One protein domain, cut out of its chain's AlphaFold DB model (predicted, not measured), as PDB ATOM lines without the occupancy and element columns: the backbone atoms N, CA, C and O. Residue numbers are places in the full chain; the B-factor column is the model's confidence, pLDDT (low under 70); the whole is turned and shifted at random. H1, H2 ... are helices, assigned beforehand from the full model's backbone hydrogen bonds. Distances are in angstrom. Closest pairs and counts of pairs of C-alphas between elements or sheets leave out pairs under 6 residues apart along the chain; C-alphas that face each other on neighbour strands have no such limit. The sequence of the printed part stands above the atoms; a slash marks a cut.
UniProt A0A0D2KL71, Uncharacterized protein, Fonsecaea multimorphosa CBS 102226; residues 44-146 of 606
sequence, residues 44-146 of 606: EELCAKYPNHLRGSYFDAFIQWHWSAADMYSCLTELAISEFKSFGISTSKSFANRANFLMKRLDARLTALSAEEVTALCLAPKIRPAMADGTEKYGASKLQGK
ATOM      1  N   GLU A  44     174.993 171.713 169.509       97.56
ATOM      2  CA  GLU A  44     174.405 170.462 169.986       97.56
ATOM      3  C   GLU A  44     173.043 170.706 170.650       97.56
ATOM      4  O   GLU A  44     172.043 170.083 170.285       97.56
ATOM      5  N   GLU A  45     172.972 171.671 171.568       97.94
ATOM      6  CA  GLU A  45     171.719 172.045 172.222       97.94
ATOM      7  C   GLU A  45     170.723 172.685 171.258       97.94
ATOM      8  O   GLU A  45     169.522 172.462 171.394       97.94
ATOM      9  N   LEU A  46     171.194 173.437 170.263       97.81
ATOM     10  CA  LEU A  46     170.361 174.000 169.205       97.81
ATOM     11  C   LEU A  46     169.664 172.877 168.421       97.81
ATOM     12  O   LEU A  46     168.458 172.937 168.201       97.81
ATOM     13  N   CYS A  47     170.384 171.804 168.079       97.88
ATOM     14  CA  CYS A  47     169.794 170.623 167.442       97.88
ATOM     15  C   CYS A  47     168.804 169.892 168.364       97.88
ATOM     16  O   CYS A  47     167.757 169.429 167.905       97.88
ATOM     17  N   ALA A  48     169.120 169.779 169.655       97.31
ATOM     18  CA  ALA A  48     168.324 168.997 170.594       97.31
ATOM     19  C   ALA A  48     167.057 169.720 171.089       97.31
ATOM     20  O   ALA A  48     165.999 169.094 171.195       97.31
ATOM     21  N   LYS A  49     167.166 171.018 171.401       97.81
ATOM     22  CA  LYS A  49     166.133 171.842 172.053       97.81
ATOM     23  C   LYS A  49     165.395 172.762 171.078       97.81
ATOM     24  O   LYS A  49     164.228 173.054 171.316       97.81
ATOM     25  N   TYR A  50     166.027 173.169 169.973       97.75
ATOM     26  CA  TYR A  50     165.498 174.167 169.030       97.75
ATOM     27  C   TYR A  50     165.490 173.684 167.560       97.75
ATOM     28  O   TYR A  50     165.943 174.391 166.657       97.75
ATOM     29  N   PRO A  51     164.953 172.489 167.244       96.81
ATOM     30  CA  PRO A  51     164.959 171.956 165.877       96.81
ATOM     31  C   PRO A  51     164.169 172.809 164.864       96.81
ATOM     32  O   PRO A  51     164.432 172.730 163.660       96.81
ATOM     33  N   ASN A  52     163.227 173.645 165.320       95.75
ATOM     34  CA  ASN A  52     162.518 174.613 164.473       95.75
ATOM     35  C   ASN A  52     163.449 175.710 163.926       95.75
ATOM     36  O   ASN A  52     163.201 176.232 162.836       95.75
ATOM     37  N   HIS A  53     164.551 175.991 164.628       95.69
ATOM     38  CA  HIS A  53     165.564 176.998 164.300       95.69
ATOM     39  C   HIS A  53     166.668 176.484 163.379       95.69
ATOM     40  O   HIS A  53     167.533 177.252 162.981       95.69
ATOM     41  N   LEU A  54     166.615 175.221 162.937       95.50
ATOM     42  CA  LEU A  54     167.504 174.680 161.898       95.50
ATOM     43  C   LEU A  54     167.092 175.184 160.496       95.50
ATOM     44  O   LEU A  54     166.666 174.405 159.624       95.50
ATOM     45  N   ARG A  55     167.142 176.509 160.312       92.12
ATOM     46  CA  ARG A  55     166.865 177.268 159.083       92.12
ATOM     47  C   ARG A  55     167.510 178.664 159.119       92.12
ATOM     48  O   ARG A  55     167.866 179.150 160.187       92.12
ATOM     49  N   GLY A  56     167.631 179.299 157.955       91.62
ATOM     50  CA  GLY A  56     168.053 180.700 157.839       91.62
ATOM     51  C   GLY A  56     169.462 180.986 158.362       91.62
ATOM     52  O   GLY A  56     170.378 180.182 158.170       91.62
ATOM     53  N   SER A  57     169.624 182.133 159.027       93.56
ATOM     54  CA  SER A  57     170.895 182.615 159.595       93.56
ATOM     55  C   SER A  57     171.450 181.737 160.719       93.56
ATOM     56  O   SER A  57     172.652 181.744 160.956       93.56
ATOM     57  N   TYR A  58     170.632 180.901 161.367       95.62
ATOM     58  CA  TYR A  58     171.138 179.948 162.361       95.62
ATOM     59  C   TYR A  58     172.122 178.939 161.761       95.62
ATOM     60  O   TYR A  58     172.974 178.421 162.483       95.62
ATOM     61  N   PHE A  59     172.062 178.687 160.446       96.31
ATOM     62  CA  PHE A  59     173.066 177.870 159.766       96.31
ATOM     63  C   PHE A  59     174.453 178.498 159.726       96.31
ATOM     64  O   PHE A  59     175.417 177.754 159.574       96.31
ATOM     65  N   ASP A  60     174.585 179.808 159.914       96.88
ATOM     66  CA  ASP A  60     175.880 180.486 159.864       96.88
ATOM     67  C   ASP A  60     176.810 179.950 160.956       96.88
ATOM     68  O   ASP A  60     177.964 179.626 160.684       96.88
ATOM     69  N   ALA A  61     176.279 179.711 162.158       96.69
ATOM     70  CA  ALA A  61     177.032 179.088 163.240       96.69
ATOM     71  C   ALA A  61     177.470 177.652 162.880       96.69
ATOM     72  O   ALA A  61     178.620 177.281 163.100       96.69
ATOM     73  N   PHE A  62     176.612 176.846 162.243       96.31
ATOM     74  CA  PHE A  62     177.002 175.508 161.768       96.31
ATOM     75  C   PHE A  62     178.075 175.563 160.669       96.31
ATOM     76  O   PHE A  62     178.972 174.718 160.647       96.31
ATOM     77  N   ILE A  63     178.009 176.560 159.782       95.44
ATOM     78  CA  ILE A  63     179.001 176.797 158.728       95.44
ATOM     79  C   ILE A  63     180.362 177.138 159.350       95.44
ATOM     80  O   ILE A  63     181.357 176.528 158.965       95.44
ATOM     81  N   GLN A  64     180.418 177.995 160.376       95.12
ATOM     82  CA  GLN A  64     181.668 178.333 161.076       95.12
ATOM     83  C   GLN A  64     182.394 177.124 161.678       95.12
ATOM     84  O   GLN A  64     183.629 177.092 161.729       95.12
ATOM     85  N   TRP A  65     181.633 176.132 162.142       94.94
ATOM     86  CA  TRP A  65     182.149 174.872 162.684       94.94
ATOM     87  C   TRP A  65     182.299 173.774 161.627       94.94
ATOM     88  O   TRP A  65     182.724 172.661 161.935       94.94
ATOM     89  N   HIS A  66     181.992 174.075 160.364       93.25
ATOM     90  CA  HIS A  66     182.032 173.144 159.240       93.25
ATOM     91  C   HIS A  66     181.130 171.911 159.416       93.25
ATOM     92  O   HIS A  66     181.413 170.843 158.869       93.25
ATOM     93  N   TRP A  67     180.039 172.031 160.176       93.75
ATOM     94  CA  TRP A  67     179.108 170.927 160.403       93.75
ATOM     95  C   TRP A  67     178.319 170.605 159.135       93.75
ATOM     96  O   TRP A  67     177.712 171.466 158.494       93.75
ATOM     97  N   SER A  68     178.290 169.325 158.780       92.62
ATOM     98  CA  SER A  68     177.447 168.809 157.713       92.62
ATOM     99  C   SER A  68     176.012 168.582 158.196       92.62
ATOM    100  O   SER A  68     175.720 168.487 159.388       92.62
ATOM    101  N   ALA A  69     175.089 168.400 157.250       93.56
ATOM    102  CA  ALA A  69     173.721 167.986 157.561       93.56
ATOM    103  C   ALA A  69     173.650 166.659 158.336       93.56
ATOM    104  O   ALA A  69     172.704 166.442 159.091       93.56
ATOM    105  N   ALA A  70     174.632 165.770 158.150       92.19
ATOM    106  CA  ALA A  70     174.713 164.518 158.890       92.19
ATOM    107  C   ALA A  70     175.132 164.745 160.349       92.19
ATOM    108  O   ALA A  70     174.552 164.108 161.229       92.19
ATOM    109  N   ASP A  71     176.063 165.674 160.594       93.81
ATOM    110  CA  ASP A  71     176.493 166.059 161.942       93.81
ATOM    111  C   ASP A  71     175.309 166.646 162.720       93.81
ATOM    112  O   ASP A  71     174.943 166.119 163.770       93.81
ATOM    113  N   MET A  72     174.599 167.615 162.130       95.88
ATOM    114  CA  MET A  72     173.364 168.173 162.702       95.88
ATOM    115  C   MET A  72     172.316 167.095 162.999       95.88
ATOM    116  O   MET A  72     171.744 167.054 164.084       95.88
ATOM    117  N   TYR A  73     172.067 166.194 162.039       95.38
ATOM    118  CA  TYR A  73     171.080 165.127 162.207       95.38
ATOM    119  C   TYR A  73     171.443 164.188 163.364       95.38
ATOM    120  O   TYR A  73     170.549 163.687 164.041       95.38
ATOM    121  N   SER A  74     172.735 163.928 163.586       94.62
ATOM    122  CA  SER A  74     173.199 163.058 164.672       94.62
ATOM    123  C   SER A  74     172.961 163.640 166.069       94.62
ATOM    124  O   SER A  74     172.851 162.870 167.016       94.62
ATOM    125  N   CYS A  75     172.807 164.964 166.175       96.44
ATOM    126  CA  CYS A  75     172.495 165.675 167.416       96.44
ATOM    127  C   CYS A  75     170.984 165.895 167.636       96.44
ATOM    128  O   CYS A  75     170.588 166.457 168.655       96.44
ATOM    129  N   LEU A  76     170.118 165.484 166.700       97.12
ATOM    130  CA  LEU A  76     168.667 165.581 166.882       97.12
ATOM    131  C   LEU A  76     168.162 164.538 167.886       97.12
ATOM    132  O   LEU A  76     168.555 163.372 167.845       97.12
ATOM    133  N   THR A  77     167.193 164.926 168.717       97.31
ATOM    134  CA  THR A  77     166.486 163.983 169.595       97.31
ATOM    135  C   THR A  77     165.587 163.037 168.796       97.31
ATOM    136  O   THR A  77     165.071 163.383 167.728       97.31
ATOM    137  N   GLU A  78     165.322 161.839 169.327       96.50
ATOM    138  CA  GLU A  78     164.385 160.893 168.700       96.50
ATOM    139  C   GLU A  78     162.986 161.497 168.522       96.50
ATOM    140  O   GLU A  78     162.334 161.257 167.502       96.50
ATOM    141  N   LEU A  79     162.559 162.339 169.474       97.12
ATOM    142  CA  LEU A  79     161.309 163.088 169.396       97.12
ATOM    143  C   LEU A  79     161.309 164.028 168.184       97.12
ATOM    144  O   LEU A  79     160.418 163.910 167.344       97.12
ATOM    145  N   ALA A  80     162.337 164.869 168.023       96.38
ATOM    146  CA  ALA A  80     162.460 165.770 166.873       96.38
ATOM    147  C   ALA A  80     162.447 164.997 165.547       96.38
ATOM    148  O   ALA A  80     161.721 165.346 164.618       96.38
ATOM    149  N   ILE A  81     163.198 163.893 165.469       95.00
ATOM    150  CA  ILE A  81     163.234 163.021 164.286       95.00
ATOM    151  C   ILE A  81     161.843 162.443 163.984       95.00
ATOM    152  O   ILE A  81     161.448 162.366 162.816       95.00
ATOM    153  N   SER A  82     161.107 162.017 165.011       94.62
ATOM    154  CA  SER A  82     159.759 161.466 164.860       94.62
ATOM    155  C   SER A  82     158.764 162.515 164.358       94.62
ATOM    156  O   SER A  82     157.985 162.218 163.448       94.62
ATOM    157  N   GLU A  83     158.850 163.753 164.852       94.81
ATOM    158  CA  GLU A  83     157.979 164.845 164.422       94.81
ATOM    159  C   GLU A  83     158.335 165.332 163.013       94.81
ATOM    160  O   GLU A  83     157.456 165.463 162.164       94.81
ATOM    161  N   PHE A  84     159.620 165.465 162.670       92.94
ATOM    162  CA  PHE A  84     160.022 165.756 161.288       92.94
ATOM    163  C   PHE A  84     159.446 164.741 160.291       92.94
ATOM    164  O   PHE A  84     159.082 165.110 159.170       92.94
ATOM    165  N   LYS A  85     159.341 163.464 160.678       91.56
ATOM    166  CA  LYS A  85     158.707 162.424 159.858       91.56
ATOM    167  C   LYS A  85     157.185 162.557 159.828       91.56
ATOM    168  O   LYS A  85     156.608 162.472 158.745       91.56
ATOM    169  N   SER A  86     156.533 162.767 160.973       90.25
ATOM    170  CA  SER A  86     155.066 162.847 161.059       90.25
ATOM    171  C   SER A  86     154.503 164.060 160.311       90.25
ATOM    172  O   SER A  86     153.489 163.937 159.624       90.25
ATOM    173  N   PHE A  87     155.213 165.191 160.335       88.69
ATOM    174  CA  PHE A  87     154.879 166.403 159.579       88.69
ATOM    175  C   PHE A  87     155.336 166.355 158.110       88.69
ATOM    176  O   PHE A  87     155.132 167.304 157.351       88.69
ATOM    177  N   GLY A  88     155.943 165.247 157.670       86.12
ATOM    178  CA  GLY A  88     156.366 165.051 156.283       86.12
ATOM    179  C   GLY A  88     157.489 165.989 155.834       86.12
ATOM    180  O   GLY A  88     157.609 166.256 154.637       86.12
ATOM    181  N   ILE A  89     158.292 166.495 156.775       86.38
ATOM    182  CA  ILE A  89     159.493 167.304 156.514       86.38
ATOM    183  C   ILE A  89     160.647 166.382 156.106       86.38
ATOM    184  O   ILE A  89     161.342 166.643 155.125       86.38
ATOM    185  N   SER A  90     160.802 165.256 156.809       86.06
ATOM    186  CA  SER A  90     161.689 164.163 156.418       86.06
ATOM    187  C   SER A  90     160.864 163.002 155.869       86.06
ATOM    188  O   SER A  90     160.234 162.252 156.608       86.06
ATOM    189  N   THR A  91     160.844 162.857 154.544       78.00
ATOM    190  CA  THR A  91     160.084 161.800 153.849       78.00
ATOM    191  C   THR A  91     160.921 160.561 153.528       78.00
ATOM    192  O   THR A  91     160.407 159.588 152.973       78.00
ATOM    193  N   SER A  92     162.217 160.568 153.857       75.00
ATOM    194  CA  SER A  92     163.111 159.468 153.505       75.00
ATOM    195  C   SER A  92     162.859 158.229 154.363       75.00
ATOM    196  O   SER A  92     162.975 158.268 155.587       75.00
ATOM    197  N   LYS A  93     162.613 157.096 153.697       71.25
ATOM    198  CA  LYS A  93     162.620 155.762 154.319       71.25
ATOM    199  C   LYS A  93     164.032 155.184 154.466       71.25
ATOM    200  O   LYS A  93     164.249 154.324 155.310       71.25
ATOM    201  N   SER A  94     164.983 155.640 153.646       74.00
ATOM    202  CA  SER A  94     166.361 155.140 153.643       74.00
ATOM    203  C   SER A  94     167.231 155.897 154.642       74.00
ATOM    204  O   SER A  94     167.177 157.130 154.719       74.00
ATOM    205  N   PHE A  95     168.083 155.153 155.347       68.81
ATOM    206  CA  PHE A  95     169.092 155.686 156.260       68.81
ATOM    207  C   PHE A  95     170.068 156.637 155.552       68.81
ATOM    208  O   PHE A  95     170.402 157.684 156.101       68.81
ATOM    209  N   ALA A  96     170.448 156.337 154.304       69.69
ATOM    210  CA  ALA A  96     171.378 157.156 153.521       69.69
ATOM    211  C   ALA A  96     170.841 158.570 153.224       69.69
ATOM    212  O   ALA A  96     171.611 159.507 153.053       69.69
ATOM    213  N   ASN A  97     169.516 158.740 153.222       79.81
ATOM    214  CA  ASN A  97     168.840 159.992 152.870       79.81
ATOM    215  C   ASN A  97     168.184 160.684 154.082       79.81
ATOM    216  O   ASN A  97     167.405 161.623 153.910       79.81
ATOM    217  N   ARG A  98     168.475 160.242 155.314       86.94
ATOM    218  CA  ARG A  98     167.820 160.741 156.541       86.94
ATOM    219  C   ARG A  98     168.043 162.236 156.800       86.94
ATOM    220  O   ARG A  98     167.122 162.922 157.234       86.94
ATOM    221  N   ALA A  99     169.223 162.746 156.448       91.75
ATOM    222  CA  ALA A  99     169.615 164.144 156.630       91.75
ATOM    223  C   ALA A  99     169.358 165.029 155.392       91.75
ATOM    224  O   ALA A  99     169.752 166.191 155.371       91.75
ATOM    225  N   ASN A 100     168.701 164.511 154.344       90.00
ATOM    226  CA  ASN A 100     168.561 165.218 153.063       90.00
ATOM    227  C   ASN A 100     167.811 166.559 153.187       90.00
ATOM    228  O   ASN A 100     168.117 167.508 152.473       90.00
ATOM    229  N   PHE A 101     166.841 166.670 154.099       91.44
ATOM    230  CA  PHE A 101     166.123 167.933 154.307       91.44
ATOM    231  C   PHE A 101     167.032 169.017 154.910       91.44
ATOM    232  O   PHE A 101     167.022 170.143 154.421       91.44
ATOM    233  N   LEU A 102     167.868 168.670 155.898       94.12
ATOM    234  CA  LEU A 102     168.886 169.572 156.449       94.12
ATOM    235  C   LEU A 102     169.942 169.905 155.401       94.12
ATOM    236  O   LEU A 102     170.347 171.054 155.294       94.12
ATOM    237  N   MET A 103     170.332 168.925 154.580       92.56
ATOM    238  CA  MET A 103     171.269 169.147 153.482       92.56
ATOM    239  C   MET A 103     170.737 170.205 152.520       92.56
ATOM    240  O   MET A 103     171.415 171.192 152.285       92.56
ATOM    241  N   LYS A 104     169.496 170.073 152.043       91.50
ATOM    242  CA  LYS A 104     168.879 171.072 151.155       91.50
ATOM    243  C   LYS A 104     168.794 172.461 151.783       91.50
ATOM    244  O   LYS A 104     168.980 173.451 151.088       91.50
ATOM    245  N   ARG A 105     168.499 172.538 153.083       92.06
ATOM    246  CA  ARG A 105     168.391 173.808 153.808       92.06
ATOM    247  C   ARG A 105     169.747 174.489 153.997       92.06
ATOM    248  O   ARG A 105     169.865 175.678 153.723       92.06
ATOM    249  N   LEU A 106     170.759 173.729 154.407       93.94
ATOM    250  CA  LEU A 106     172.131 174.218 154.519       93.94
ATOM    251  C   LEU A 106     172.679 174.633 153.148       93.94
ATOM    252  O   LEU A 106     173.318 175.672 153.045       93.94
ATOM    253  N   ASP A 107     172.383 173.866 152.094       91.94
ATOM    254  CA  ASP A 107     172.840 174.176 150.733       91.94
ATOM    255  C   ASP A 107     172.193 175.465 150.224       91.94
ATOM    256  O   ASP A 107     172.879 176.322 149.680       91.94
ATOM    257  N   ALA A 108     170.896 175.665 150.494       91.12
ATOM    258  CA  ALA A 108     170.208 176.915 150.183       91.12
ATOM    259  C   ALA A 108     170.862 178.126 150.874       91.12
ATOM    260  O   ALA A 108     171.058 179.157 150.230       91.12
ATOM    261  N   ARG A 109     171.256 177.996 152.152       93.62
ATOM    262  CA  ARG A 109     171.990 179.058 152.860       93.62
ATOM    263  C   ARG A 109     173.373 179.289 152.253       93.62
ATOM    264  O   ARG A 109     173.715 180.430 151.976       93.62
ATOM    265  N   LEU A 110     174.129 178.225 151.983       91.81
ATOM    266  CA  LEU A 110     175.448 178.319 151.351       91.81
ATOM    267  C   LEU A 110     175.383 178.949 149.957       91.81
ATOM    268  O   LEU A 110     176.286 179.686 149.595       91.81
ATOM    269  N   THR A 111     174.331 178.695 149.172       90.56
ATOM    270  CA  THR A 111     174.152 179.324 147.851       90.56
ATOM    271  C   THR A 111     173.769 180.799 147.915       90.56
ATOM    272  O   THR A 111     173.900 181.490 146.909       90.56
ATOM    273  N   ALA A 112     173.277 181.273 149.062       91.12
ATOM    274  CA  ALA A 112     172.964 182.683 149.275       91.12
ATOM    275  C   ALA A 112     174.197 183.510 149.679       91.12
ATOM    276  O   ALA A 112     174.126 184.733 149.639       91.12
ATOM    277  N   LEU A 113     175.296 182.850 150.056       91.75
ATOM    278  CA  LEU A 113     176.566 183.474 150.415       91.75
ATOM    279  C   LEU A 113     177.568 183.296 149.268       91.75
ATOM    280  O   LEU A 113     177.666 182.232 148.650       91.75
ATOM    281  N   SER A 114     178.350 184.328 148.991       92.62
ATOM    282  CA  SER A 114     179.527 184.239 148.132       92.62
ATOM    283  C   SER A 114     180.638 183.417 148.800       92.62
ATOM    284  O   SER A 114     180.663 183.221 150.016       92.62
ATOM    285  N   ALA A 115     181.594 182.924 148.009       88.81
ATOM    286  CA  ALA A 115     182.721 182.160 148.550       88.81
ATOM    287  C   ALA A 115     183.585 182.990 149.522       88.81
ATOM    288  O   ALA A 115     184.099 182.451 150.506       88.81
ATOM    289  N   GLU A 116     183.709 184.293 149.265       91.44
ATOM    290  CA  GLU A 116     184.403 185.246 150.134       91.44
ATOM    291  C   GLU A 116     183.657 185.426 151.458       91.44
ATOM    292  O   GLU A 116     184.271 185.311 152.515       91.44
ATOM    293  N   GLU A 117     182.329 185.585 151.427       94.25
ATOM    294  CA  GLU A 117     181.502 185.680 152.637       94.25
ATOM    295  C   GLU A 117     181.546 184.399 153.473       94.25
ATOM    296  O   GLU A 117     181.646 184.476 154.692       94.25
ATOM    297  N   VAL A 118     181.524 183.215 152.848       91.69
ATOM    298  CA  VAL A 118     181.669 181.944 153.579       91.69
ATOM    299  C   VAL A 118     183.043 181.853 154.245       91.69
ATOM    300  O   VAL A 118     183.142 181.413 155.390       91.69
ATOM    301  N   THR A 119     184.098 182.288 153.554       89.44
ATOM    302  CA  THR A 119     185.462 182.292 154.099       89.44
ATOM    303  C   THR A 119     185.579 183.275 155.263       89.44
ATOM    304  O   THR A 119     186.036 182.893 156.338       89.44
ATOM    305  N   ALA A 120     185.093 184.505 155.084       93.00
ATOM    306  CA  ALA A 120     185.046 185.524 156.128       93.00
ATOM    307  C   ALA A 120     184.237 185.043 157.339       93.00
ATOM    308  O   ALA A 120     184.694 185.162 158.472       93.00
ATOM    309  N   LEU A 121     183.084 184.409 157.106       94.25
ATOM    310  CA  LEU A 121     182.252 183.831 158.155       94.25
ATOM    311  C   LEU A 121     183.013 182.761 158.946       94.25
ATOM    312  O   LEU A 121     182.989 182.789 160.173       94.25
ATOM    313  N   CYS A 122     183.713 181.844 158.270       91.69
ATOM    314  CA  CYS A 122     184.477 180.775 158.923       91.69
ATOM    315  C   CYS A 122     185.647 181.291 159.778       91.69
ATOM    316  O   CYS A 122     185.980 180.649 160.783       91.69
ATOM    317  N   LEU A 123     186.248 182.420 159.382       91.50
ATOM    318  CA  LEU A 123     187.349 183.095 160.081       91.50
ATOM    319  C   LEU A 123     186.876 184.035 161.200       91.50
ATOM    320  O   LEU A 123     187.648 184.321 162.114       91.50
ATOM    321  N   ALA A 124     185.630 184.505 161.144       93.81
ATOM    322  CA  ALA A 124     185.049 185.363 162.167       93.81
ATOM    323  C   ALA A 124     184.942 184.647 163.535       93.81
ATOM    324  O   ALA A 124     184.914 183.408 163.593       93.81
ATOM    325  N   PRO A 125     184.834 185.407 164.646       96.38
ATOM    326  CA  PRO A 125     184.559 184.847 165.965       96.38
ATOM    327  C   PRO A 125     183.359 183.896 165.942       96.38
ATOM    328  O   PRO A 125     182.367 184.134 165.244       96.38
ATOM    329  N   LYS A 126     183.457 182.791 166.690       95.75
ATOM    330  CA  LYS A 126     182.415 181.760 166.700       95.75
ATOM    331  C   LYS A 126     181.135 182.329 167.308       95.75
ATOM    332  O   LYS A 126     181.128 182.733 168.465       95.75
ATOM    333  N   ILE A 127     180.056 182.322 166.526       96.50
ATOM    334  CA  ILE A 127     178.738 182.846 166.909       96.50
ATOM    335  C   ILE A 127     178.174 182.048 168.092       96.50
ATOM    336  O   ILE A 127     177.498 182.609 168.947       96.50
ATOM    337  N   ARG A 128     178.434 180.733 168.134       96.44
ATOM    338  CA  ARG A 128     177.978 179.805 169.184       96.44
ATOM    339  C   ARG A 128     179.046 178.752 169.487       96.44
ATOM    340  O   ARG A 128     179.792 178.400 168.568       96.44
ATOM    341  N   PRO A 129     179.100 178.198 170.711       96.62
ATOM    342  CA  PRO A 129     179.939 177.039 171.009       96.62
ATOM    343  C   PRO A 129     179.447 175.787 170.261       96.62
ATOM    344  O   PRO A 129     178.258 175.649 169.971       96.62
ATOM    345  N   ALA A 130     180.356 174.865 169.929       95.31
ATOM    346  CA  ALA A 130     180.007 173.651 169.184       95.31
ATOM    347  C   ALA A 130     179.222 172.649 170.048       95.31
ATOM    348  O   ALA A 130     178.110 172.254 169.693       95.31
ATOM    349  N   MET A 131     179.795 172.261 171.185       96.69
ATOM    350  CA  MET A 131     179.258 171.240 172.086       96.69
ATOM    351  C   MET A 131     178.790 171.858 173.406       96.69
ATOM    352  O   MET A 131     179.276 172.921 173.802       96.69
ATOM    353  N   ALA A 132     177.855 171.200 174.096       94.50
ATOM    354  CA  ALA A 132     177.295 171.706 175.355       94.50
ATOM    355  C   ALA A 132     178.320 171.746 176.504       94.50
ATOM    356  O   ALA A 132     178.202 172.551 177.423       94.50
ATOM    357  N   ASP A 133     179.340 170.890 176.444       94.31
ATOM    358  CA  ASP A 133     180.460 170.839 177.389       94.31
ATOM    359  C   ASP A 133     181.555 171.886 177.097       94.31
ATOM    360  O   ASP A 133     182.570 171.934 177.792       94.31
ATOM    361  N   GLY A 134     181.359 172.724 176.072       92.69
ATOM    362  CA  GLY A 134     182.326 173.723 175.622       92.69
ATOM    363  C   GLY A 134     183.444 173.158 174.746       92.69
ATOM    364  O   GLY A 134     184.324 173.916 174.336       92.69
ATOM    365  N   THR A 135     183.432 171.859 174.425       93.25
ATOM    366  CA  THR A 135     184.452 171.272 173.555       93.25
ATOM    367  C   THR A 135     184.314 171.763 172.117       93.25
ATOM    368  O   THR A 135     183.221 171.905 171.557       93.25
ATOM    369  N   GLU A 136     185.461 172.026 171.495       93.25
ATOM    370  CA  GLU A 136     185.521 172.381 170.084       93.25
ATOM    371  C   GLU A 136     185.360 171.127 169.224       93.25
ATOM    372  O   GLU A 136     186.206 170.230 169.232       93.25
ATOM    373  N   LYS A 137     184.281 171.064 168.439       92.25
ATOM    374  CA  LYS A 137     184.032 169.960 167.510       92.25
ATOM    375  C   LYS A 137     183.791 170.497 166.112       92.25
ATOM    376  O   LYS A 137     182.729 171.040 165.819       92.25
ATOM    377  N   TYR A 138     184.766 170.296 165.235       91.25
ATOM    378  CA  TYR A 138     184.627 170.593 163.813       91.25
ATOM    379  C   TYR A 138     183.939 169.432 163.083       91.25
ATOM    380  O   TYR A 138     184.123 168.265 163.433       91.25
ATOM    381  N   GLY A 139     183.136 169.741 162.063       86.31
ATOM    382  CA  GLY A 139     182.444 168.722 161.272       86.31
ATOM    383  C   GLY A 139     183.417 167.820 160.505       86.31
ATOM    384  O   GLY A 139     184.457 168.260 160.013       86.31
ATOM    385  N   ALA A 140     183.069 166.537 160.377       70.75
ATOM    386  CA  ALA A 140     183.977 165.500 159.875       70.75
ATOM    387  C   ALA A 140     184.199 165.514 158.346       70.75
ATOM    388  O   ALA A 140     184.918 164.668 157.815       70.75
ATOM    389  N   SER A 141     183.561 166.423 157.606       67.44
ATOM    390  CA  SER A 141     183.545 166.424 156.140       67.44
ATOM    391  C   SER A 141     183.671 167.835 155.567       67.44
ATOM    392  O   SER A 141     183.433 168.827 156.247       67.44
ATOM    393  N   LYS A 142     183.982 167.921 154.265       70.44
ATOM    394  CA  LYS A 142     183.764 169.136 153.466       70.44
ATOM    395  C   LYS A 142     182.318 169.600 153.656       70.44
ATOM    396  O   LYS A 142     181.417 168.761 153.540       70.44
ATOM    397  N   LEU A 143     182.103 170.899 153.871       71.75
ATOM    398  CA  LEU A 143     180.783 171.544 153.871       71.75
ATOM    399  C   LEU A 143     180.119 171.275 152.517       71.75
ATOM    400  O   LEU A 143     180.393 171.945 151.522       71.75
ATOM    401  N   GLN A 144     179.346 170.188 152.466       63.25
ATOM    402  CA  GLN A 144     178.666 169.677 151.273       63.25
ATOM    403  C   GLN A 144     179.570 169.519 150.034       63.25
ATOM    404  O   GLN A 144     179.112 169.615 148.901       63.25
ATOM    405  N   GLY A 145     180.868 169.286 150.240       64.88
ATOM    406  CA  GLY A 145     181.846 169.160 149.156       64.88
ATOM    407  C   GLY A 145     182.347 170.478 148.552       64.88
ATOM    408  O   GLY A 145     183.331 170.425 147.819       64.88
ATOM    409  N   LYS A 146     181.739 171.630 148.879       70.06
ATOM    410  CA  LYS A 146     182.064 172.944 148.290       70.06
ATOM    411  C   LYS A 146     183.213 173.653 149.001       70.06
ATOM    412  O   LYS A 146     184.102 174.173 148.339       70.06
TER     413      LYS A 146
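AT A GLANCE: This is residues 44 to 146 of the 606 residues of an uncharacterized protein of Fonsecaea multimorphosa CBS 102226 (UniProt A0A0D2KL71). Six short helices make a small body with H2 and H3 nearest its middle; H5, the longest helix, runs along one side of that middle, H1 is on the other side, and H4 and H6 are at the two opposite ends of the longest axis. After H6 a tail of 23 residues with no named element, 124 to 146, runs back to the side of H5. The printed part has 103 residues, with the helices H1 to H6 in order along the chain and no named strand; it is all helix by class, though the helices hold only 50 residues. It is compact, with a radius of gyration of the C-alphas of 13.4 A, and spans 38 by 31 by 21 A.

HOW THE PARTS SIT: H1, residues 44 to 49, and H3, residues 69 to 74, only just touch, with 3 pairs of C-alphas within 8 A, the closest Cys 47 and Met 72 at 6.4 A. H2, residues 58 to 64, touches H6, residues 115 to 123, about perpendicular at 80 degrees; their closest C-alphas, of Gln 64 and Cys 122, are 4.3 A apart. H4, residues 78 to 86, touches no helix but is close to H1, not clearly touching: the closest C-alphas, of Ala 48 and Ala 80, are 7.7 A apart. H5, residues 100 to 112, touches H3 at a steep tilt of 42 degrees, opposite ways, closest at the C-alphas of Ala 69 and Met 103, 4.9 A. H4 and H6 are apart. Every O i to N i+4 pair is within hydrogen-bond range in H1, H3, H4, H5 and H6; in H2 2 of 3 are.

IN THESE COORDINATES: H1 begins at C-alpha 44 (174.405, 170.462, 169.986), and H6, 12.5 A long, ends at C-alpha 123 (187.349, 183.095, 160.081). H5 is 18.4 A long and H4 12.2 A.

THE WHOLE: The C-alphas of Ser 86 and Glu 116, 38.5 A, are farthest apart. The printed part has no cut; the link from H4 to H5 is long, with 13 residues. Residues 95 to 96, 141 and 144 to 145 have pLDDT under 70.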